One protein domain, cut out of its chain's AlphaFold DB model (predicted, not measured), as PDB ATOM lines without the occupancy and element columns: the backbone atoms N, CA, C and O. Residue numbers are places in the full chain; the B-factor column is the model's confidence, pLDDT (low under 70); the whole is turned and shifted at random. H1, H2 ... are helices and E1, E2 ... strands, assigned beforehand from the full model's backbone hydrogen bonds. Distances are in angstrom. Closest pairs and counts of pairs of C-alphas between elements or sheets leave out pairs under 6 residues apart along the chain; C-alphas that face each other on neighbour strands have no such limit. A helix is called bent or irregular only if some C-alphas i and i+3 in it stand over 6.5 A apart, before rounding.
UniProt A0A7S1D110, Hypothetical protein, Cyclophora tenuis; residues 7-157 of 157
ATOM      1  N   LEU A   7      20.155  27.555  15.984       95.44
ATOM      2  CA  LEU A   7      20.154  27.810  14.552       95.44
ATOM      3  C   LEU A   7      21.106  28.973  14.285       95.44
ATOM      4  O   LEU A   7      20.934  30.047  14.853       95.44
ATOM      5  N   VAL A   8      22.075  28.763  13.401       96.19
ATOM      6  CA  VAL A   8      22.904  29.831  12.840       96.19
ATOM      7  C   VAL A   8      22.553  29.938  11.364       96.19
ATOM      8  O   VAL A   8      22.652  28.952  10.635       96.19
ATOM      9  N   MET A   9      22.096  31.109  10.941       96.38
ATOM     10  CA  MET A   9      21.702  31.393   9.566       96.38
ATOM     11  C   MET A   9      22.558  32.533   9.032       96.38
ATOM     12  O   MET A   9      22.480  33.645   9.542       96.38
ATOM     13  N   GLU A  10      23.345  32.261   7.996       97.44
ATOM     14  CA  GLU A  10      23.983  33.302   7.194       97.44
ATOM     15  C   GLU A  10      23.089  33.625   5.993       97.44
ATOM     16  O   GLU A  10      22.647  32.716   5.289       97.44
ATOM     17  N   ALA A  11      22.799  34.904   5.762       97.25
ATOM     18  CA  ALA A  11      21.968  35.341   4.646       97.25
ATOM     19  C   ALA A  11      22.447  36.675   4.068       97.25
ATOM     20  O   ALA A  11      22.771  37.606   4.806       97.25
ATOM     21  N   ILE A  12      22.428  36.792   2.738       97.69
ATOM     22  CA  ILE A  12      22.469  38.094   2.068       97.69
ATOM     23  C   ILE A  12      21.087  38.730   2.229       97.69
ATOM     24  O   ILE A  12      20.072  38.087   1.956       97.69
ATOM     25  N   THR A  13      21.043  39.975   2.694       97.69
ATOM     26  CA  THR A  13      19.788  40.661   3.008       97.69
ATOM     27  C   THR A  13      19.733  42.052   2.403       97.69
ATOM     28  O   THR A  13      20.700  42.814   2.516       97.69
ATOM     29  N   THR A  14      18.562  42.409   1.887       96.38
ATOM     30  CA  THR A  14      18.271  43.761   1.402       96.38
ATOM     31  C   THR A  14      17.971  44.683   2.595       96.38
ATOM     32  O   THR A  14      17.190  44.299   3.472       96.38
ATOM     33  N   PRO A  15      18.535  45.905   2.668       95.56
ATOM     34  CA  PRO A  15      18.158  46.887   3.684       95.56
ATOM     35  C   PRO A  15      16.652  47.177   3.680       95.56
ATOM     36  O   PRO A  15      16.049  47.325   2.618       95.56
ATOM     37  N   GLU A  16      16.059  47.331   4.867       95.88
ATOM     38  CA  GLU A  16      14.600  47.428   5.053       95.88
ATOM     39  C   GLU A  16      13.943  48.484   4.151       95.88
ATOM     40  O   GLU A  16      12.961  48.208   3.472       95.88
ATOM     41  N   GLN A  17      14.545  49.675   4.060       95.31
ATOM     42  CA  GLN A  17      14.032  50.789   3.253       95.31
ATOM     43  C   GLN A  17      13.869  50.444   1.762       95.31
ATOM     44  O   GLN A  17      13.060  51.056   1.070       95.31
ATOM     45  N   ARG A  18      14.656  49.491   1.254       93.75
ATOM     46  CA  ARG A  18      14.645  49.072  -0.151       93.75
ATOM     47  C   ARG A  18      13.844  47.798  -0.397       93.75
ATOM     48  O   ARG A  18      13.630  47.464  -1.559       93.75
ATOM     49  N   TYR A  19      13.436  47.081   0.646       95.50
ATOM     50  CA  TYR A  19      12.945  45.714   0.503       95.50
ATOM     51  C   TYR A  19      11.650  45.620  -0.312       95.50
ATOM     52  O   TYR A  19      11.571  44.810  -1.231       95.50
ATOM     53  N   GLU A  20      10.684  46.507  -0.070       95.06
ATOM     54  CA  GLU A  20       9.438  46.547  -0.853       95.06
ATOM     55  C   GLU A  20       9.693  46.810  -2.342       95.06
ATOM     56  O   GLU A  20       9.149  46.139  -3.216       95.06
ATOM     57  N   THR A  21      10.583  47.755  -2.662       93.81
ATOM     58  CA  THR A  21      10.977  47.997  -4.057       93.81
ATOM     59  C   THR A  21      11.695  46.787  -4.647       93.81
ATOM     60  O   THR A  21      11.422  46.414  -5.785       93.81
ATOM     61  N   TYR A  22      12.582  46.157  -3.876       92.44
ATOM     62  CA  TYR A  22      13.315  44.966  -4.289       92.44
ATOM     63  C   TYR A  22      12.368  43.824  -4.686       92.44
ATOM     64  O   TYR A  22      12.497  43.309  -5.793       92.44
ATOM     65  N   LEU A  23      11.361  43.506  -3.862       93.12
ATOM     66  CA  LEU A  23      10.381  42.440  -4.126       93.12
ATOM     67  C   LEU A  23       9.597  42.614  -5.436       93.12
ATOM     68  O   LEU A  23       9.125  41.635  -6.014       93.12
ATOM     69  N   HIS A  24       9.441  43.855  -5.892       92.50
ATOM     70  CA  HIS A  24       8.669  44.204  -7.084       92.50
ATOM     71  C   HIS A  24       9.537  44.626  -8.273       92.50
ATOM     72  O   HIS A  24       9.011  45.104  -9.279       92.50
ATOM     73  N   SER A  25      10.854  44.454  -8.172       88.38
ATOM     74  CA  SER A  25      11.795  44.800  -9.232       88.38
ATOM     75  C   SER A  25      12.567  43.577  -9.707       88.38
ATOM     76  O   SER A  25      12.752  42.598  -8.989       88.38
ATOM     77  N   THR A  26      13.017  43.632 -10.955       87.19
ATOM     78  CA  THR A  26      13.944  42.651 -11.512       87.19
ATOM     79  C   THR A  26      15.230  43.375 -11.856       87.19
ATOM     80  O   THR A  26      15.206  44.410 -12.522       87.19
ATOM     81  N   ASP A  27      16.354  42.836 -11.402       89.75
ATOM     82  CA  ASP A  27      17.673  43.374 -11.688       89.75
ATOM     83  C   ASP A  27      18.527  42.372 -12.477       89.75
ATOM     84  O   ASP A  27      18.088  41.284 -12.875       89.75
ATOM     85  N   PHE A  28      19.774  42.762 -12.738       94.12
ATOM     86  CA  PHE A  28      20.747  41.913 -13.414       94.12
ATOM     87  C   PHE A  28      20.973  40.581 -12.678       94.12
ATOM     88  O   PHE A  28      21.121  39.546 -13.329       94.12
ATOM     89  N   ILE A  29      20.970  40.590 -11.342       94.94
ATOM     90  CA  ILE A  29      21.203  39.390 -10.536       94.94
ATOM     91  C   ILE A  29      20.057  38.408 -10.722       94.94
ATOM     92  O   ILE A  29      20.311  37.265 -11.095       94.94
ATOM     93  N   ASN A  30      18.813  38.847 -10.538       92.81
ATOM     94  CA  ASN A  30      17.649  37.986 -10.707       92.81
ATOM     95  C   ASN A  30      17.473  37.535 -12.167       92.81
ATOM     96  O   ASN A  30      17.052  36.417 -12.406       92.81
ATOM     97  N   THR A  31      17.835  38.346 -13.162       93.69
ATOM     98  CA  THR A  31      17.616  37.956 -14.569       93.69
ATOM     99  C   THR A  31      18.688  37.005 -15.103       93.69
ATOM    100  O   THR A  31      18.376  36.096 -15.869       93.69
ATOM    101  N   ILE A  32      19.959  37.238 -14.757       95.81
ATOM    102  CA  ILE A  32      21.101  36.622 -15.453       95.81
ATOM    103  C   ILE A  32      21.860  35.628 -14.576       95.81
ATOM    104  O   ILE A  32      22.294  34.594 -15.078       95.81
ATOM    105  N   ILE A  33      22.052  35.932 -13.289       97.06
ATOM    106  CA  ILE A  33      22.940  35.149 -12.416       97.06
ATOM    107  C   ILE A  33      22.148  34.141 -11.579       97.06
ATOM    108  O   ILE A  33      22.449  32.950 -11.603       97.06
ATOM    109  N   PHE A  34      21.113  34.601 -10.870       95.62
ATOM    110  CA  PHE A  34      20.282  33.787  -9.982       95.62
ATOM    111  C   PHE A  34      18.774  34.008 -10.226       95.62
ATOM    112  O   PHE A  34      18.108  34.677  -9.424       95.62
ATOM    113  N   PRO A  35      18.213  33.424 -11.303       94.50
ATOM    114  CA  PRO A  35      16.775  33.425 -11.577       94.50
ATOM    115  C   PRO A  35      15.926  32.917 -10.418       94.50
ATOM    116  O   PRO A  35      16.128  31.814  -9.920       94.50
ATOM    117  N   GLY A  36      14.963  33.741  -9.993       90.06
ATOM    118  CA  GLY A  36      14.045  33.424  -8.895       90.06
ATOM    119  C   GLY A  36      14.630  33.606  -7.491       90.06
ATOM    120  O   GLY A  36      13.955  33.291  -6.512       90.06
ATOM    121  N   SER A  37      15.860  34.117  -7.370       91.81
ATOM    122  CA  SER A  37      16.448  34.445  -6.068       91.81
ATOM    123  C   SER A  37      15.739  35.621  -5.389       91.81
ATOM    124  O   SER A  37      15.191  36.507  -6.050       91.81
ATOM    125  N   CYS A  38      15.773  35.620  -4.056       91.12
ATOM    126  CA  CYS A  38      15.258  36.687  -3.206       91.12
ATOM    127  C   CYS A  38      16.226  36.916  -2.037       91.12
ATOM    128  O   CYS A  38      16.604  35.966  -1.352       91.12
ATOM    129  N   CYS A  39      16.613  38.170  -1.814       95.12
ATOM    130  CA  CYS A  39      17.375  38.640  -0.663       95.12
ATOM    131  C   CYS A  39      16.397  39.277   0.339       95.12
ATOM    132  O   CYS A  39      16.036  40.449   0.175       95.12
ATOM    133  N   PRO A  40      15.927  38.528   1.354       96.62
ATOM    134  CA  PRO A  40      14.940  39.024   2.307       96.62
ATOM    135  C   PRO A  40      15.500  40.183   3.138       96.62
ATOM    136  O   PRO A  40      16.715  40.333   3.268       96.62
ATOM    137  N   SER A  41      14.631  40.989   3.742       97.81
ATOM    138  CA  SER A  41      15.064  41.917   4.787       97.81
ATOM    139  C   SER A  41      15.292  41.199   6.118       97.81
ATOM    140  O   SER A  41      14.816  40.081   6.340       97.81
ATOM    141  N   LEU A  42      15.992  41.863   7.045       97.62
ATOM    142  CA  LEU A  42      16.116  41.375   8.419       97.62
ATOM    143  C   LEU A  42      14.735  41.184   9.063       97.62
ATOM    144  O   LEU A  42      14.510  40.170   9.722       97.62
ATOM    145  N   HIS A  43      13.807  42.124   8.850       97.62
ATOM    146  CA  HIS A  43      12.451  42.006   9.375       97.62
ATOM    147  C   HIS A  43      11.761  40.749   8.842       97.62
ATOM    148  O   HIS A  43      11.225  39.975   9.630       97.62
ATOM    149  N   ALA A  44      11.815  40.510   7.529       97.31
ATOM    150  CA  ALA A  44      11.178  39.349   6.911       97.31
ATOM    151  C   ALA A  44      11.722  38.020   7.463       97.31
ATOM    152  O   ALA A  44      10.949  37.095   7.716       97.31
ATOM    153  N   LEU A  45      13.036  37.930   7.697       97.31
ATOM    154  CA  LEU A  45      13.659  36.748   8.300       97.31
ATOM    155  C   LEU A  45      13.197  36.520   9.745       97.31
ATOM    156  O   LEU A  45      12.871  35.392  10.118       97.31
ATOM    157  N   VAL A  46      13.157  37.579  10.557       97.31
ATOM    158  CA  VAL A  46      12.746  37.491  11.967       97.31
ATOM    159  C   VAL A  46      11.254  37.182  12.091       97.31
ATOM    160  O   VAL A  46      10.886  36.298  12.864       97.31
ATOM    161  N   ASP A  47      10.402  37.834  11.299       97.12
ATOM    162  CA  ASP A  47       8.962  37.557  11.270       97.12
ATOM    163  C   ASP A  47       8.692  36.099  10.875       97.12
ATOM    164  O   ASP A  47       7.974  35.379  11.575       97.12
ATOM    165  N   ALA A  48       9.359  35.609   9.824       95.62
ATOM    166  CA  ALA A  48       9.247  34.217   9.400       95.62
ATOM    167  C   ALA A  48       9.693  33.233  10.495       95.62
ATOM    168  O   ALA A  48       9.037  32.206  10.704       95.62
ATOM    169  N   ALA A  49      10.773  33.545  11.220       95.25
ATOM    170  CA  ALA A  49      11.236  32.733  12.339       95.25
ATOM    171  C   ALA A  49      10.208  32.700  13.481       95.25
ATOM    172  O   ALA A  49       9.995  31.644  14.077       95.25
ATOM    173  N   TYR A  50       9.543  33.816  13.781       95.38
ATOM    174  CA  TYR A  50       8.633  33.924  14.925       95.38
ATOM    175  C   TYR A  50       7.235  33.375  14.644       95.38
ATOM    176  O   TYR A  50       6.629  32.762  15.520       95.38
ATOM    177  N   LYS A  51       6.729  33.530  13.417       94.56
ATOM    178  CA  LYS A  51       5.330  33.245  13.069       94.56
ATOM    179  C   LYS A  51       4.861  31.829  13.412       94.56
ATOM    180  O   LYS A  51       3.720  31.651  13.822       94.56
ATOM    181  N   ASN A  52       5.725  30.826  13.243       90.31
ATOM    182  CA  ASN A  52       5.376  29.411  13.431       90.31
ATOM    183  C   ASN A  52       6.392  28.651  14.297       90.31
ATOM    184  O   ASN A  52       6.526  27.429  14.189       90.31
ATOM    185  N   SER A  53       7.156  29.355  15.134       93.69
ATOM    186  CA  SER A  53       8.141  28.714  16.002       93.69
ATOM    187  C   SER A  53       8.269  29.428  17.349       93.69
ATOM    188  O   SER A  53       7.660  30.463  17.582       93.69
ATOM    189  N   CYS A  54       9.052  28.850  18.260       94.38
ATOM    190  CA  CYS A  54       9.428  29.497  19.523       94.38
ATOM    191  C   CYS A  54      10.899  29.934  19.499       94.38
ATOM    192  O   CYS A  54      11.565  29.901  20.534       94.38
ATOM    193  N   LEU A  55      11.432  30.199  18.305       96.31
ATOM    194  CA  LEU A  55      12.769  30.744  18.142       96.31
ATOM    195  C   LEU A  55      12.773  32.216  18.550       96.31
ATOM    196  O   LEU A  55      11.849  32.954  18.226       96.31
ATOM    197  N   THR A  56      13.832  32.626  19.224       94.88
ATOM    198  CA  THR A  56      14.151  33.997  19.604       94.88
ATOM    199  C   THR A  56      15.474  34.366  18.960       94.88
ATOM    200  O   THR A  56      16.376  33.532  18.868       94.88
ATOM    201  N   LEU A  57      15.569  35.590  18.443       95.56
ATOM    202  CA  LEU A  57      16.815  36.110  17.898       95.56
ATOM    203  C   LEU A  57      17.756  36.469  19.050       95.56
ATOM    204  O   LEU A  57      17.447  37.341  19.857       95.56
ATOM    205  N   GLU A  58      18.902  35.803  19.105       94.62
ATOM    206  CA  GLU A  58      19.881  35.931  20.189       94.62
ATOM    207  C   GLU A  58      21.064  36.814  19.794       94.62
ATOM    208  O   GLU A  58      21.642  37.512  20.627       94.62
ATOM    209  N   ARG A  59      21.455  36.780  18.515       92.56
ATOM    210  CA  ARG A  59      22.605  37.535  18.005       92.56
ATOM    211  C   ARG A  59      22.463  37.844  16.520       92.56
ATOM    212  O   ARG A  59      21.915  37.044  15.766       92.56
ATOM    213  N   ILE A  60      23.008  38.993  16.128       95.44
ATOM    214  CA  ILE A  60      23.173  39.413  14.739       95.44
ATOM    215  C   ILE A  60      24.599  39.928  14.567       95.44
ATOM    216  O   ILE A  60      25.024  40.804  15.320       95.44
ATOM    217  N   ASP A  61      25.303  39.446  13.550       95.44
ATOM    218  CA  ASP A  61      26.552  40.039  13.076       95.44
ATOM    219  C   ASP A  61      26.406  40.393  11.597       95.44
ATOM    220  O   ASP A  61      25.943  39.574  10.807       95.44
ATOM    221  N   ASN A  62      26.805  41.603  11.208       95.94
ATOM    222  CA  ASN A  62      26.847  41.994   9.801       95.94
ATOM    223  C   ASN A  62      28.275  41.865   9.271       95.94
ATOM    224  O   ASN A  62      29.167  42.613   9.673       95.94
ATOM    225  N   ILE A  63      28.472  40.931   8.347       96.88
ATOM    226  CA  ILE A  63      29.746  40.651   7.689       96.88
ATOM    227  C   ILE A  63      29.800  41.173   6.244       96.88
ATOM    228  O   ILE A  63      30.694  40.796   5.489       96.88
ATOM    229  N   GLY A  64      28.889  42.068   5.840       96.12
ATOM    230  CA  GLY A  64      28.797  42.583   4.466       96.12
ATOM    231  C   GLY A  64      30.120  43.122   3.904       96.12
ATOM    232  O   GLY A  64      30.512  42.773   2.794       96.12
ATOM    233  N   LEU A  65      30.888  43.879   4.697       96.25
ATOM    234  CA  LEU A  65      32.198  44.389   4.262       96.25
ATOM    235  C   LEU A  65      33.239  43.277   4.044       96.25
ATOM    236  O   LEU A  65      34.110  43.409   3.180       96.25
ATOM    237  N   HIS A  66      33.148  42.167   4.782       96.69
ATOM    238  CA  HIS A  66      33.973  40.991   4.507       96.69
ATOM    239  C   HIS A  66      33.580  40.361   3.167       96.69
ATOM    240  O   HIS A  66      34.462  39.986   2.396       96.69
ATOM    241  N   TYR A  67      32.284  40.329   2.846       97.12
ATOM    242  CA  TYR A  67      31.775  39.819   1.573       97.12
ATOM    243  C   TYR A  67      32.253  40.645   0.368       97.12
ATOM    244  O   TYR A  67      32.634  40.078  -0.656       97.12
ATOM    245  N   ALA A  68      32.347  41.974   0.510       97.56
ATOM    246  CA  ALA A  68      32.963  42.831  -0.507       97.56
ATOM    247  C   ALA A  68      34.416  42.406  -0.803       97.56
ATOM    248  O   ALA A  68      34.797  42.226  -1.960       97.56
ATOM    249  N   ARG A  69      35.223  42.158   0.241       97.44
ATOM    250  CA  ARG A  69      36.604  41.666   0.083       97.44
ATOM    251  C   ARG A  69      36.653  40.279  -0.563       97.44
ATOM    252  O   ARG A  69      37.540  40.024  -1.377       97.44
ATOM    253  N   THR A  70      35.720  39.398  -0.213       98.06
ATOM    254  CA  THR A  70      35.595  38.069  -0.823       98.06
ATOM    255  C   THR A  70      35.371  38.175  -2.331       98.06
ATOM    256  O   THR A  70      36.111  37.556  -3.092       98.06
ATOM    257  N   LEU A  71      34.436  39.018  -2.775       98.44
ATOM    258  CA  LEU A  71      34.145  39.233  -4.199       98.44
ATOM    259  C   LEU A  71      35.328  39.844  -4.959       98.44
ATOM    260  O   LEU A  71      35.627  39.413  -6.074       98.44
ATOM    261  N   ALA A  72      36.047  40.783  -4.340       98.12
ATOM    262  CA  ALA A  72      37.270  41.342  -4.912       98.12
ATOM    263  C   ALA A  72      38.338  40.256  -5.142       98.12
ATOM    264  O   ALA A  72      38.957  40.188  -6.208       98.12
ATOM    265  N   GLU A  73      38.534  39.370  -4.163       98.50
ATOM    266  CA  GLU A  73      39.509  38.281  -4.259       98.50
ATOM    267  C   GLU A  73      39.071  37.197  -5.251       98.50
ATOM    268  O   GLU A  73      39.904  36.684  -6.004       98.50
ATOM    269  N   TRP A  74      37.775  36.879  -5.316       98.50
ATOM    270  CA  TRP A  74      37.219  35.988  -6.337       98.50
ATOM    271  C   TRP A  74      37.454  36.540  -7.736       98.50
ATOM    272  O   TRP A  74      38.004  35.835  -8.580       98.50
ATOM    273  N   ARG A  75      37.150  37.822  -7.965       98.44
ATOM    274  CA  ARG A  75      37.383  38.497  -9.247       98.44
ATOM    275  C   ARG A  75      38.858  38.482  -9.634       98.44
ATOM    276  O   ARG A  75      39.195  38.157 -10.772       98.44
ATOM    277  N   ARG A  76      39.754  38.773  -8.684       98.56
ATOM    278  CA  ARG A  76      41.206  38.718  -8.903       98.56
ATOM    279  C   ARG A  76      41.660  37.320  -9.331       98.56
ATOM    280  O   ARG A  76      42.408  37.194 -10.298       98.56
ATOM    281  N   ARG A  77      41.219  36.272  -8.627       98.50
ATOM    282  CA  ARG A  77      41.586  34.877  -8.933       98.50
ATOM    283  C   ARG A  77      40.983  34.386 -10.241       98.50
ATOM    284  O   ARG A  77      41.686  33.712 -10.987       98.50
ATOM    285  N   PHE A  78      39.731  34.740 -10.516       98.31
ATOM    286  CA  PHE A  78      39.035  34.409 -11.757       98.31
ATOM    287  C   PHE A  78      39.802  34.945 -12.969       98.31
ATOM    288  O   PHE A  78      40.166  34.176 -13.854       98.31
ATOM    289  N   ASN A  79      40.162  36.232 -12.951       98.19
ATOM    290  CA  ASN A  79      40.915  36.851 -14.045       98.19
ATOM    291  C   ASN A  79      42.357  36.331 -14.141       98.19
ATOM    292  O   ASN A  79      42.876  36.165 -15.238       98.19
ATOM    293  N   ALA A  80      42.997  35.990 -13.016       98.38
ATOM    294  CA  ALA A  80      44.313  35.343 -13.038       98.38
ATOM    295  C   ALA A  80      44.300  33.958 -13.722       98.38
ATOM    296  O   ALA A  80      45.349  33.490 -14.155       98.38
ATOM    297  N   HIS A  81      43.131  33.318 -13.833       97.81
ATOM    298  CA  HIS A  81      42.941  32.020 -14.488       97.81
ATOM    299  C   HIS A  81      42.095  32.124 -15.765       97.81
ATOM    300  O   HIS A  81      41.546  31.123 -16.223       97.81
ATOM    301  N   GLU A  82      42.009  33.307 -16.378       97.38
ATOM    302  CA  GLU A  82      41.206  33.541 -17.584       97.38
ATOM    303  C   GLU A  82      41.507  32.528 -18.700       97.38
ATOM    304  O   GLU A  82      40.586  31.979 -19.304       97.38
ATOM    305  N   SER A  83      42.783  32.208 -18.943       97.44
ATOM    306  CA  SER A  83      43.170  31.235 -19.972       97.44
ATOM    307  C   SER A  83      42.579  29.846 -19.724       97.44
ATOM    308  O   SER A  83      42.199  29.169 -20.673       97.44
ATOM    309  N   PHE A  84      42.475  29.422 -18.462       97.44
ATOM    310  CA  PHE A  84      41.854  28.149 -18.098       97.44
ATOM    311  C   PHE A  84      40.338  28.196 -18.320       97.44
ATOM    312  O   PHE A  84      39.775  27.302 -18.950       97.44
ATOM    313  N   VAL A  85      39.682  29.271 -17.873       96.88
ATOM    314  CA  VAL A  85      38.234  29.463 -18.048       96.88
ATOM    315  C   VAL A  85      37.849  29.448 -19.532       96.88
ATOM    316  O   VAL A  85      36.856  28.832 -19.913       96.88
ATOM    317  N   ARG A  86      38.667  30.054 -20.393       97.56
ATOM    318  CA  ARG A  86      38.418  30.094 -21.838       97.56
ATOM    319  C   ARG A  86      38.778  28.798 -22.544       97.56
ATOM    320  O   ARG A  86      37.949  28.220 -23.235       97.56
ATOM    321  N   ASN A  87      40.012  28.331 -22.379       97.31
ATOM    322  CA  ASN A  87      40.542  27.253 -23.214       97.31
ATOM    323  C   ASN A  87      40.155  25.870 -22.693       97.31
ATOM    324  O   ASN A  87      39.953  24.953 -23.482       97.31
ATOM    325  N   SER A  88      40.088  25.705 -21.371       96.25
ATOM    326  CA  SER A  88      39.813  24.409 -20.747       96.25
ATOM    327  C   SER A  88      38.330  24.217 -20.448       96.25
ATOM    328  O   SER A  88      37.832  23.111 -20.632       96.25
ATOM    329  N   LEU A  89      37.620  25.267 -20.014       96.75
ATOM    330  CA  LEU A  89      36.175  25.190 -19.749       96.75
ATOM    331  C   LEU A  89      35.307  25.623 -20.943       96.75
ATOM    332  O   LEU A  89      34.116  25.328 -20.956       96.75
ATOM    333  N   GLY A  90      35.885  26.284 -21.952       97.25
ATOM    334  CA  GLY A  90      35.186  26.642 -23.191       97.25
ATOM    335  C   GLY A  90      34.282  27.874 -23.097       97.25
ATOM    336  O   GLY A  90      33.426  28.053 -23.961       97.25
ATOM    337  N   PHE A  91      34.433  28.715 -22.068       98.06
ATOM    338  CA  PHE A  91      33.617  29.921 -21.916       98.06
ATOM    339  C   PHE A  91      34.100  31.078 -22.800       98.06
ATOM    340  O   PHE A  91      35.299  31.305 -22.977       98.06
ATOM    341  N   ASP A  92      33.144  31.834 -23.331       97.69
ATOM    342  CA  ASP A  92      33.379  32.902 -24.298       97.69
ATOM    343  C   ASP A  92      33.567  34.289 -23.650       97.69
ATOM    344  O   ASP A  92      33.515  34.474 -22.431       97.69
ATOM    345  N   ASP A  93      33.786  35.304 -24.490       97.69
ATOM    346  CA  ASP A  93      33.924  36.696 -24.049       97.69
ATOM    347  C   ASP A  93      32.675  37.235 -23.347       97.69
ATOM    348  O   ASP A  93      32.774  38.093 -22.461       97.69
ATOM    349  N   VAL A  94      31.492  36.756 -23.734       97.94
ATOM    350  CA  VAL A  94      30.233  37.192 -23.131       97.94
ATOM    351  C   VAL A  94      30.174  36.711 -21.688       97.94
ATOM    352  O   VAL A  94      29.957  37.531 -20.794       97.94
ATOM    353  N   PHE A  95      30.457  35.430 -21.447       98.00
ATOM    354  CA  PHE A  95      30.535  34.856 -20.109       98.00
ATOM    355  C   PHE A  95      31.551  35.597 -19.236       98.00
ATOM    356  O   PHE A  95      31.221  36.037 -18.133       98.00
ATOM    357  N   MET A  96      32.765  35.813 -19.750       98.25
ATOM    358  CA  MET A  96      33.830  36.492 -19.005       98.25
ATOM    359  C   MET A  96      33.423  37.901 -18.563       98.25
ATOM    360  O   MET A  96      33.700  38.306 -17.429       98.25
ATOM    361  N   ARG A  97      32.732  38.647 -19.433       98.31
ATOM    362  CA  ARG A  97      32.202  39.978 -19.111       98.31
ATOM    363  C   ARG A  97      31.073  39.922 -18.088       98.31
ATOM    364  O   ARG A  97      31.068  40.732 -17.165       98.31
ATOM    365  N   VAL A  98      30.139  38.981 -18.238       98.38
ATOM    366  CA  VAL A  98      29.011  38.791 -17.310       98.38
ATOM    367  C   VAL A  98      29.523  38.477 -15.906       98.38
ATOM    368  O   VAL A  98      29.098  39.125 -14.953       98.38
ATOM    369  N   TRP A  99      30.489  37.566 -15.772       98.25
ATOM    370  CA  TRP A  99      31.037  37.184 -14.468       98.25
ATOM    371  C   TRP A  99      31.836  38.310 -13.805       98.25
ATOM    372  O   TRP A  99      31.700  38.554 -12.605       98.25
ATOM    373  N   ASN A 100      32.630  39.048 -14.584       98.50
ATOM    374  CA  ASN A 100      33.331  40.226 -14.074       98.50
ATOM    375  C   ASN A 100      32.364  41.327 -13.626       98.50
ATOM    376  O   ASN A 100      32.590  41.949 -12.582       98.50
ATOM    377  N   TYR A 101      31.292  41.555 -14.390       98.56
ATOM    378  CA  TYR A 101      30.264  42.521 -14.026       98.56
ATOM    379  C   TYR A 101      29.538  42.088 -12.755       98.56
ATOM    380  O   TYR A 101      29.457  42.886 -11.830       98.56
ATOM    381  N   TYR A 102      29.119  40.823 -12.657       98.44
ATOM    382  CA  TYR A 102      28.514  40.247 -11.452       98.44
ATOM    383  C   TYR A 102      29.360  40.507 -10.202       98.44
ATOM    384  O   TYR A 102      28.881  41.133  -9.255       98.44
ATOM    385  N   MET A 103      30.629  40.088 -10.212       98.50
ATOM    386  CA  MET A 103      31.487  40.228  -9.035       98.50
ATOM    387  C   MET A 103      31.726  41.695  -8.670       98.50
ATOM    388  O   MET A 103      31.658  42.036  -7.494       98.50
ATOM    389  N   SER A 104      31.946  42.573  -9.655       98.19
ATOM    390  CA  SER A 104      32.179  44.005  -9.398       98.19
ATOM    391  C   SER A 104      30.911  44.726  -8.921       98.19
ATOM    392  O   SER A 104      30.976  45.569  -8.030       98.19
ATOM    393  N   TYR A 105      29.753  44.387  -9.496       97.44
ATOM    394  CA  TYR A 105      28.448  44.931  -9.121       97.44
ATOM    395  C   TYR A 105      28.104  44.569  -7.673       97.44
ATOM    396  O   TYR A 105      27.793  45.448  -6.871       97.44
ATOM    397  N   CYS A 106      28.240  43.291  -7.307       97.75
ATOM    398  CA  CYS A 106      28.006  42.845  -5.937       97.75
ATOM    399  C   CYS A 106      29.055  43.399  -4.959       97.75
ATOM    400  O   CYS A 106      28.688  43.807  -3.860       97.75
ATOM    401  N   GLU A 107      30.336  43.467  -5.349       98.31
ATOM    402  CA  GLU A 107      31.407  44.064  -4.533       98.31
ATOM    403  C   GLU A 107      31.033  45.500  -4.145       98.31
ATOM    404  O   GLU A 107      31.059  45.849  -2.963       98.31
ATOM    405  N   ALA A 108      30.603  46.304  -5.122       97.56
ATOM    406  CA  ALA A 108      30.135  47.663  -4.890       97.56
ATOM    407  C   ALA A 108      28.878  47.705  -4.003       97.56
ATOM    408  O   ALA A 108      28.797  48.547  -3.106       97.56
ATOM    409  N   GLY A 109      27.925  46.792  -4.209       96.44
ATOM    410  CA  GLY A 109      26.699  46.710  -3.411       96.44
ATOM    411  C   GLY A 109      26.963  46.469  -1.922       96.44
ATOM    412  O   GLY A 109      26.409  47.166  -1.071       96.44
ATOM    413  N   PHE A 110      27.873  45.548  -1.596       97.62
ATOM    414  CA  PHE A 110      28.290  45.305  -0.213       97.62
ATOM    415  C   PHE A 110      29.168  46.429   0.345       97.62
ATOM    416  O   PHE A 110      28.992  46.837   1.492       97.62
ATOM    417  N   HIS A 111      30.103  46.962  -0.449       96.81
ATOM    418  CA  HIS A 111      31.001  48.031  -0.001       96.81
ATOM    419  C   HIS A 111      30.247  49.332   0.318       96.81
ATOM    420  O   HIS A 111      30.569  50.019   1.286       96.81
ATOM    421  N   SER A 112      29.213  49.642  -0.467       96.06
ATOM    422  CA  SER A 112      28.326  50.794  -0.257       96.06
ATOM    423  C   SER A 112      27.198  50.537   0.749       96.06
ATOM    424  O   SER A 112      26.396  51.436   0.993       96.06
ATOM    425  N   GLN A 113      27.144  49.341   1.354       93.44
ATOM    426  CA  GLN A 113      26.122  48.930   2.330       93.44
ATOM    427  C   GLN A 113      24.688  49.003   1.785       93.44
ATOM    428  O   GLN A 113      23.720  49.142   2.533       93.44
ATOM    429  N   THR A 114      24.536  48.895   0.466       93.69
ATOM    430  CA  THR A 114      23.221  48.763  -0.164       93.69
ATOM    431  C   THR A 114      22.711  47.327  -0.144       93.69
ATOM    432  O   THR A 114      21.534  47.115  -0.404       93.69
ATOM    433  N   GLU A 115      23.592  46.378   0.179       94.88
ATOM    434  CA  GLU A 115      23.305  44.983   0.510       94.88
ATOM    435  C   GLU A 115      24.051  44.617   1.799       94.88
ATOM    436  O   GLU A 115      25.146  45.125   2.060       94.88
ATOM    437  N   ASN A 116      23.482  43.724   2.606       96.94
ATOM    438  CA  ASN A 116      24.107  43.218   3.829       96.94
ATOM    439  C   ASN A 116      24.337  41.711   3.736       96.94
ATOM    440  O   ASN A 116      23.667  41.020   2.976       96.94
ATOM    441  N   CYS A 117      25.254  41.191   4.547       97.94
ATOM    442  CA  CYS A 117      25.410  39.755   4.760       97.94
ATOM    443  C   CYS A 117      25.381  39.519   6.267       97.94
ATOM    444  O   CYS A 117      26.276  39.974   6.977       97.94
ATOM    445  N   LEU A 118      24.307  38.914   6.765       97.88
ATOM    446  CA  LEU A 118      24.026  38.790   8.189       97.88
ATOM    447  C   LEU A 118      24.218  37.353   8.649       97.88
ATOM    448  O   LEU A 118      23.715  36.437   8.009       97.88
ATOM    449  N   ILE A 119      24.864  37.180   9.798       97.69
ATOM    450  CA  ILE A 119      24.831  35.948  10.582       97.69
ATOM    451  C   ILE A 119      23.822  36.158  11.710       97.69
ATOM    452  O   ILE A 119      24.011  37.012  12.575       97.69
ATOM    453  N   LEU A 120      22.744  35.384  11.690       96.94
ATOM    454  CA  LEU A 120      21.659  35.405  12.661       96.94
ATOM    455  C   LEU A 120      21.723  34.146  13.520       96.94
ATOM    456  O   LEU A 120      21.723  33.031  12.996       96.94
ATOM    457  N   VAL A 121      21.741  34.316  14.837       96.38
ATOM    458  CA  VAL A 121      21.671  33.205  15.788       96.38
ATOM    459  C   VAL A 121      20.296  33.195  16.427       96.38
ATOM    460  O   VAL A 121      19.896  34.174  17.054       96.38
ATOM    461  N   PHE A 122      19.600  32.070  16.304       96.50
ATOM    462  CA  PHE A 122      18.316  31.835  16.943       96.50
ATOM    463  C   PHE A 122      18.387  30.650  17.903       96.50
ATOM    464  O   PHE A 122      19.023  29.630  17.621       96.50
ATOM    465  N   ALA A 123      17.669  30.744  19.015       96.25
ATOM    466  CA  ALA A 123      17.513  29.654  19.972       96.25
ATOM    467  C   ALA A 123      16.097  29.648  20.556       96.25
ATOM    468  O   ALA A 123      15.293  30.511  20.245       96.25
ATOM    469  N   ARG A 124      15.756  28.652  21.378       95.31
ATOM    470  CA  ARG A 124      14.531  28.704  22.192       95.31
ATOM    471  C   ARG A 124      14.826  29.379  23.527       95.31
ATOM    472  O   ARG A 124      15.939  29.266  24.044       95.31
ATOM    473  N   GLN A 125      13.799  29.975  24.131       91.56
ATOM    474  CA  GLN A 125      13.881  30.505  25.489       91.56
ATOM    475  C   GLN A 125      14.485  29.471  26.457       91.56
ATOM    476  O   GLN A 125      14.053  28.319  26.508       91.56
ATOM    477  N   GLY A 126      15.481  29.894  27.237       91.19
ATOM    478  CA  GLY A 126      16.153  29.038  28.220       91.19
ATOM    479  C   GLY A 126      17.223  28.102  27.644       91.19
ATOM    480  O   GLY A 126      17.687  27.217  28.364       91.19
ATOM    481  N   CYS A 127      17.634  28.282  26.383       92.69
ATOM    482  CA  CYS A 127      18.709  27.502  25.773       92.69
ATOM    483  C   CYS A 127      20.042  27.696  26.515       92.69
ATOM    484  O   CYS A 127      20.699  28.732  26.411       92.69
ATOM    485  N   ARG A 128      20.480  26.665  27.246       89.25
ATOM    486  CA  ARG A 128      21.718  26.720  28.047       89.25
ATOM    487  C   ARG A 128      22.991  26.719  27.199       89.25
ATOM    488  O   ARG A 128      24.032  27.158  27.674       89.25
ATOM    489  N   ALA A 129      22.908  26.257  25.950       87.81
ATOM    490  CA  ALA A 129      24.042  26.221  25.028       87.81
ATOM    491  C   ALA A 129      24.510  27.621  24.581       87.81
ATOM    492  O   ALA A 129      25.605  27.750  24.045       87.81
ATOM    493  N   LEU A 130      23.719  28.671  24.833       84.81
ATOM    494  CA  LEU A 130      24.121  30.058  24.584       84.81
ATOM    495  C   LEU A 130      25.119  30.595  25.618       84.81
ATOM    496  O   LEU A 130      25.867  31.515  25.306       84.81
ATOM    497  N   VAL A 131      25.154  30.035  26.836       78.75
ATOM    498  CA  VAL A 131      26.003  30.550  27.927       78.75
ATOM    499  C   VAL A 131      27.491  30.532  27.543       78.75
ATOM    500  O   VAL A 131      28.108  31.596  27.597       78.75
ATOM    501  N   PRO A 132      28.058  29.418  27.030       72.69
ATOM    502  CA  PRO A 132      29.445  29.408  26.564       72.69
ATOM    503  C   PRO A 132      29.720  30.388  25.412       72.69
ATOM    504  O   PRO A 132      30.790  30.987  25.362       72.69
ATOM    505  N   LEU A 133      28.758  30.594  24.500       67.06
ATOM    506  CA  LEU A 133      28.923  31.488  23.342       67.06
ATOM    507  C   LEU A 133      29.051  32.962  23.746       67.06
ATOM    508  O   LEU A 133      29.775  33.719  23.097       67.06
ATOM    509  N   CYS A 134      28.364  33.375  24.815       62.62
ATOM    510  CA  CYS A 134      28.464  34.725  25.370       62.62
ATOM    511  C   CYS A 134      29.813  34.978  26.060       62.62
ATOM    512  O   CYS A 134      30.289  36.116  26.074       62.62
ATOM    513  N   GLU A 135      30.422  33.934  26.622       59.19
ATOM    514  CA  GLU A 135      31.689  34.006  27.355       59.19
ATOM    515  C   GLU A 135      32.903  34.055  26.411       59.19
ATOM    516  O   GLU A 135      33.869  34.768  26.678       59.19
ATOM    517  N   THR A 136      32.835  33.408  25.244       57.47
ATOM    518  CA  THR A 136      33.908  33.393  24.229       57.47
ATOM    519  C   THR A 136      33.970  34.652  23.350       57.47
ATOM    520  O   THR A 136      34.295  34.575  22.168       57.47
ATOM    521  N   ARG A 137      33.692  35.847  23.893       55.94
ATOM    522  CA  ARG A 137      33.722  37.130  23.144       55.94
ATOM    523  C   ARG A 137      35.064  37.452  22.467       55.94
ATOM    524  O   ARG A 137      35.121  38.339  21.617       55.94
ATOM    525  N   SER A 138      36.131  36.739  22.807       55.34
ATOM    526  CA  SER A 138      37.387  36.742  22.067       55.34
ATOM    527  C   SER A 138      37.249  35.865  20.821       55.34
ATOM    528  O   SER A 138      37.551  34.676  20.854       55.34
ATOM    529  N   VAL A 139      36.812  36.444  19.699       57.28
ATOM    530  CA  VAL A 139      36.998  35.796  18.392       57.28
ATOM    531  C   VAL A 139      38.496  35.807  18.092       57.28
ATOM    532  O   VAL A 139      39.020  36.731  17.479       57.28
ATOM    533  N   THR A 140      39.222  34.794  18.557       56.53
ATOM    534  CA  THR A 140      40.497  34.439  17.941       56.53
ATOM    535  C   THR A 140      40.163  33.856  16.587       56.53
ATOM    536  O   THR A 140      39.547  32.794  16.501       56.53
ATOM    537  N   GLN A 141      40.533  34.573  15.528       53.28
ATOM    538  CA  GLN A 141      40.533  34.019  14.186       53.28
ATOM    539  C   GLN A 141      41.304  32.695  14.257       53.28
ATOM    540  O   GLN A 141      42.473  32.689  14.653       53.28
ATOM    541  N   ALA A 142      40.623  31.579  13.975       64.38
ATOM    542  CA  ALA A 142      41.277  30.281  13.948       64.38
ATOM    543  C   ALA A 142      42.476  30.371  13.000       64.38
ATOM    544  O   ALA A 142      42.422  31.077  11.984       64.38
ATOM    545  N   THR A 143      43.575  29.712  13.360       77.12
ATOM    546  CA  THR A 143      44.753  29.680  12.498       77.12
ATOM    547  C   THR A 143      44.314  29.173  11.122       77.12
ATOM    548  O   THR A 143      43.584  28.182  11.067       77.12
ATOM    549  N   PRO A 144      44.670  29.864  10.022       78.38
ATOM    550  CA  PRO A 144      44.310  29.404   8.690       78.38
ATOM    551  C   PRO A 144      44.747  27.954   8.511       78.38
ATOM    552  O   PRO A 144      45.873  27.620   8.890       78.38
ATOM    553  N   PHE A 145      43.878  27.131   7.923       82.94
ATOM    554  CA  PHE A 145      44.234  25.753   7.614       82.94
ATOM    555  C   PHE A 145      45.513  25.720   6.781       82.94
ATOM    556  O   PHE A 145      45.686  26.489   5.826       82.94
ATOM    557  N   ASN A 146      46.419  24.829   7.152       89.75
ATOM    558  CA  ASN A 146      47.593  24.549   6.356       89.75
ATOM    559  C   ASN A 146      47.199  23.737   5.103       89.75
ATOM    560  O   ASN A 146      46.077  23.247   4.968       89.75
ATOM    561  N   LYS A 147      48.125  23.618   4.147       86.81
ATOM    562  CA  LYS A 147      47.866  22.908   2.882       86.81
ATOM    563  C   LYS A 147      47.383  21.470   3.090       86.81
ATOM    564  O   LYS A 147      46.497  21.035   2.369       86.81
ATOM    565  N   GLU A 148      47.949  20.768   4.063       92.69
ATOM    566  CA  GLU A 148      47.628  19.371   4.348       92.69
ATOM    567  C   GLU A 148      46.212  19.229   4.921       92.69
ATOM    568  O   GLU A 148      45.451  18.363   4.499       92.69
ATOM    569  N   GLU A 149      45.811  20.139   5.811       89.12
ATOM    570  CA  GLU A 149      44.445  20.205   6.344       89.12
ATOM    571  C   GLU A 149      43.417  20.483   5.240       89.12
ATOM    572  O   GLU A 149      42.375  19.830   5.194       89.12
ATOM    573  N   ILE A 150      43.725  21.397   4.314       83.75
ATOM    574  CA  ILE A 150      42.862  21.693   3.159       83.75
ATOM    575  C   ILE A 150      42.742  20.465   2.247       83.75
ATOM    576  O   ILE A 150      41.644  20.118   1.816       83.75
ATOM    577  N   GLU A 151      43.856  19.797   1.950       87.69
ATOM    578  CA  GLU A 151      43.873  18.602   1.103       87.69
ATOM    579  C   GLU A 151      43.109  17.433   1.725       87.69
ATOM    580  O   GLU A 151      42.438  16.699   1.004       87.69
ATOM    581  N   ASN A 152      43.182  17.260   3.045       87.88
ATOM    582  CA  ASN A 152      42.414  16.237   3.748       87.88
ATOM    583  C   ASN A 152      40.916  16.547   3.716       87.88
ATOM    584  O   ASN A 152      40.124  15.670   3.392       87.88
ATOM    585  N   TRP A 153      40.530  17.806   3.934       73.44
ATOM    586  CA  TRP A 153      39.125  18.209   3.874       73.44
ATOM    587  C   TRP A 153      38.515  18.033   2.475       73.44
ATOM    588  O   TRP A 153      37.371  17.616   2.348       73.44
ATOM    589  N   MET A 154      39.292  18.288   1.414       72.81
ATOM    590  CA  MET A 154      38.850  18.064   0.029       72.81
ATOM    591  C   MET A 154      38.769  16.586  -0.377       72.81
ATOM    592  O   MET A 154      38.145  16.288  -1.389       72.81
ATOM    593  N   LYS A 155      39.411  15.664   0.351       74.31
ATOM    594  CA  LYS A 155      39.301  14.216   0.086       74.31
ATOM    595  C   LYS A 155      38.028  13.607   0.671       74.31
ATOM    596  O   LYS A 155      37.588  12.572   0.180       74.31
ATOM    597  N   ASP A 156      37.471  14.243   1.700       57.59
ATOM    598  CA  ASP A 156      36.278  13.788   2.418       57.59
ATOM    599  C   ASP A 156      34.970  14.425   1.890       57.59
ATOM    600  O   ASP A 156      33.893  14.130   2.416       57.59
ATOM    601  N   ALA A 157      35.054  15.289   0.869       48.72
ATOM    602  CA  ALA A 157      33.934  15.965   0.200       48.72
ATOM    603  C   ALA A 157      33.620  15.335  -1.167       48.72
ATOM    604  O   ALA A 157      32.415  15.239  -1.497       48.72
TER     605      ALA A 157
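AT A GLANCE: This is residues 7 to 157 of the 157 residues of the protein "Hypothetical protein" of Cyclophora tenuis (UniProt A0A7S1D110). A small, strongly twisted sheet of three strands has helix H3 over one face, and from one end of the sheet two long helices, H4 and H6, reach away side by side, with short H5 at their far end. The sheet and this helix pair make the longest axis; H1 and H2 lie to one side, and after H7 a loose arm leads away to H8, with residues 135 to 144 and 146 to 152 standing free. The printed part has 151 residues, with eight named helices and three named strands in the order E1 H1 H2 H3 E2 H4 H5 H6 E3 H7 H8; the antiparallel sheet has the order E1, E3, E2, and the class is mixed, helices and strands. The whole is loose, with a radius of gyration of the C-alphas of 19.2 A and spans of 57 by 47 by 27 A.

HOW THE PARTS SIT: E1, residues 7 to 13, is the antiparallel neighbour of E3, residues 116 to 124, at 155 degrees, with N 9 and O 120 within hydrogen-bond range at 2.8 A. E3 is also antiparallel to E2, residues 55 to 62, at 153 degrees, with N 58 and O 121 at 2.8 A; E2 bends by 56 degrees at residue 58. H3, residues 42 to 51, is on one face of the sheet, two layers of helix and strands; its closest C-alphas to E2 are those of Ala 49 and Leu 55, 6.3 A apart. H1, residues 16 to 23, is close to H3 but not clearly touching, about perpendicular at 80 degrees, with the closest C-alphas, Glu 16 and Leu 42, 7.1 A apart. H4, residues 64 to 80, touches H6, residues 93 to 111, at a shallow tilt of 23 degrees, opposite ways, with the C-alphas of Ala 68 and Glu 107 closest at 4.5 A. H4 only grazes the sheet, with residues 64 to 68. H2, residues 28 to 33, is close to H6 but not clearly touching, with Ile 29 and Tyr 102 the closest C-alphas at 7.4 A. H5, residues 82 to 87, and H4 meet only through their link. H7, residues 130 to 135, only grazes the sheet; H8, residues 147 to 155, touches no helix. Every O i to N i+4 pair is within hydrogen-bond range in H2 to H8, but 2 of 4 in H1, which is irregular, with C-alphas 17 and 20 at 7.5 A.

IN THESE COORDINATES: E1 begins at C-alpha 7, (20.154, 27.810, 14.552). E2 measures 19.9 A, H4 24.5 A, H6 26.7 A and E3 25.3 A from first to last C-alpha. H8 ends at C-alpha 155, (39.301, 14.216, 0.086).

THE WHOLE: The C-alphas farthest apart, those of Asn 87 and Gly 126, are 57.0 A apart. The printed part has no cut, and the link from H7 to H8, 11 residues, is long. Mean pLDDT of the printed part is 91.4; residues 133 to 142 and 156 to 157 are under 70.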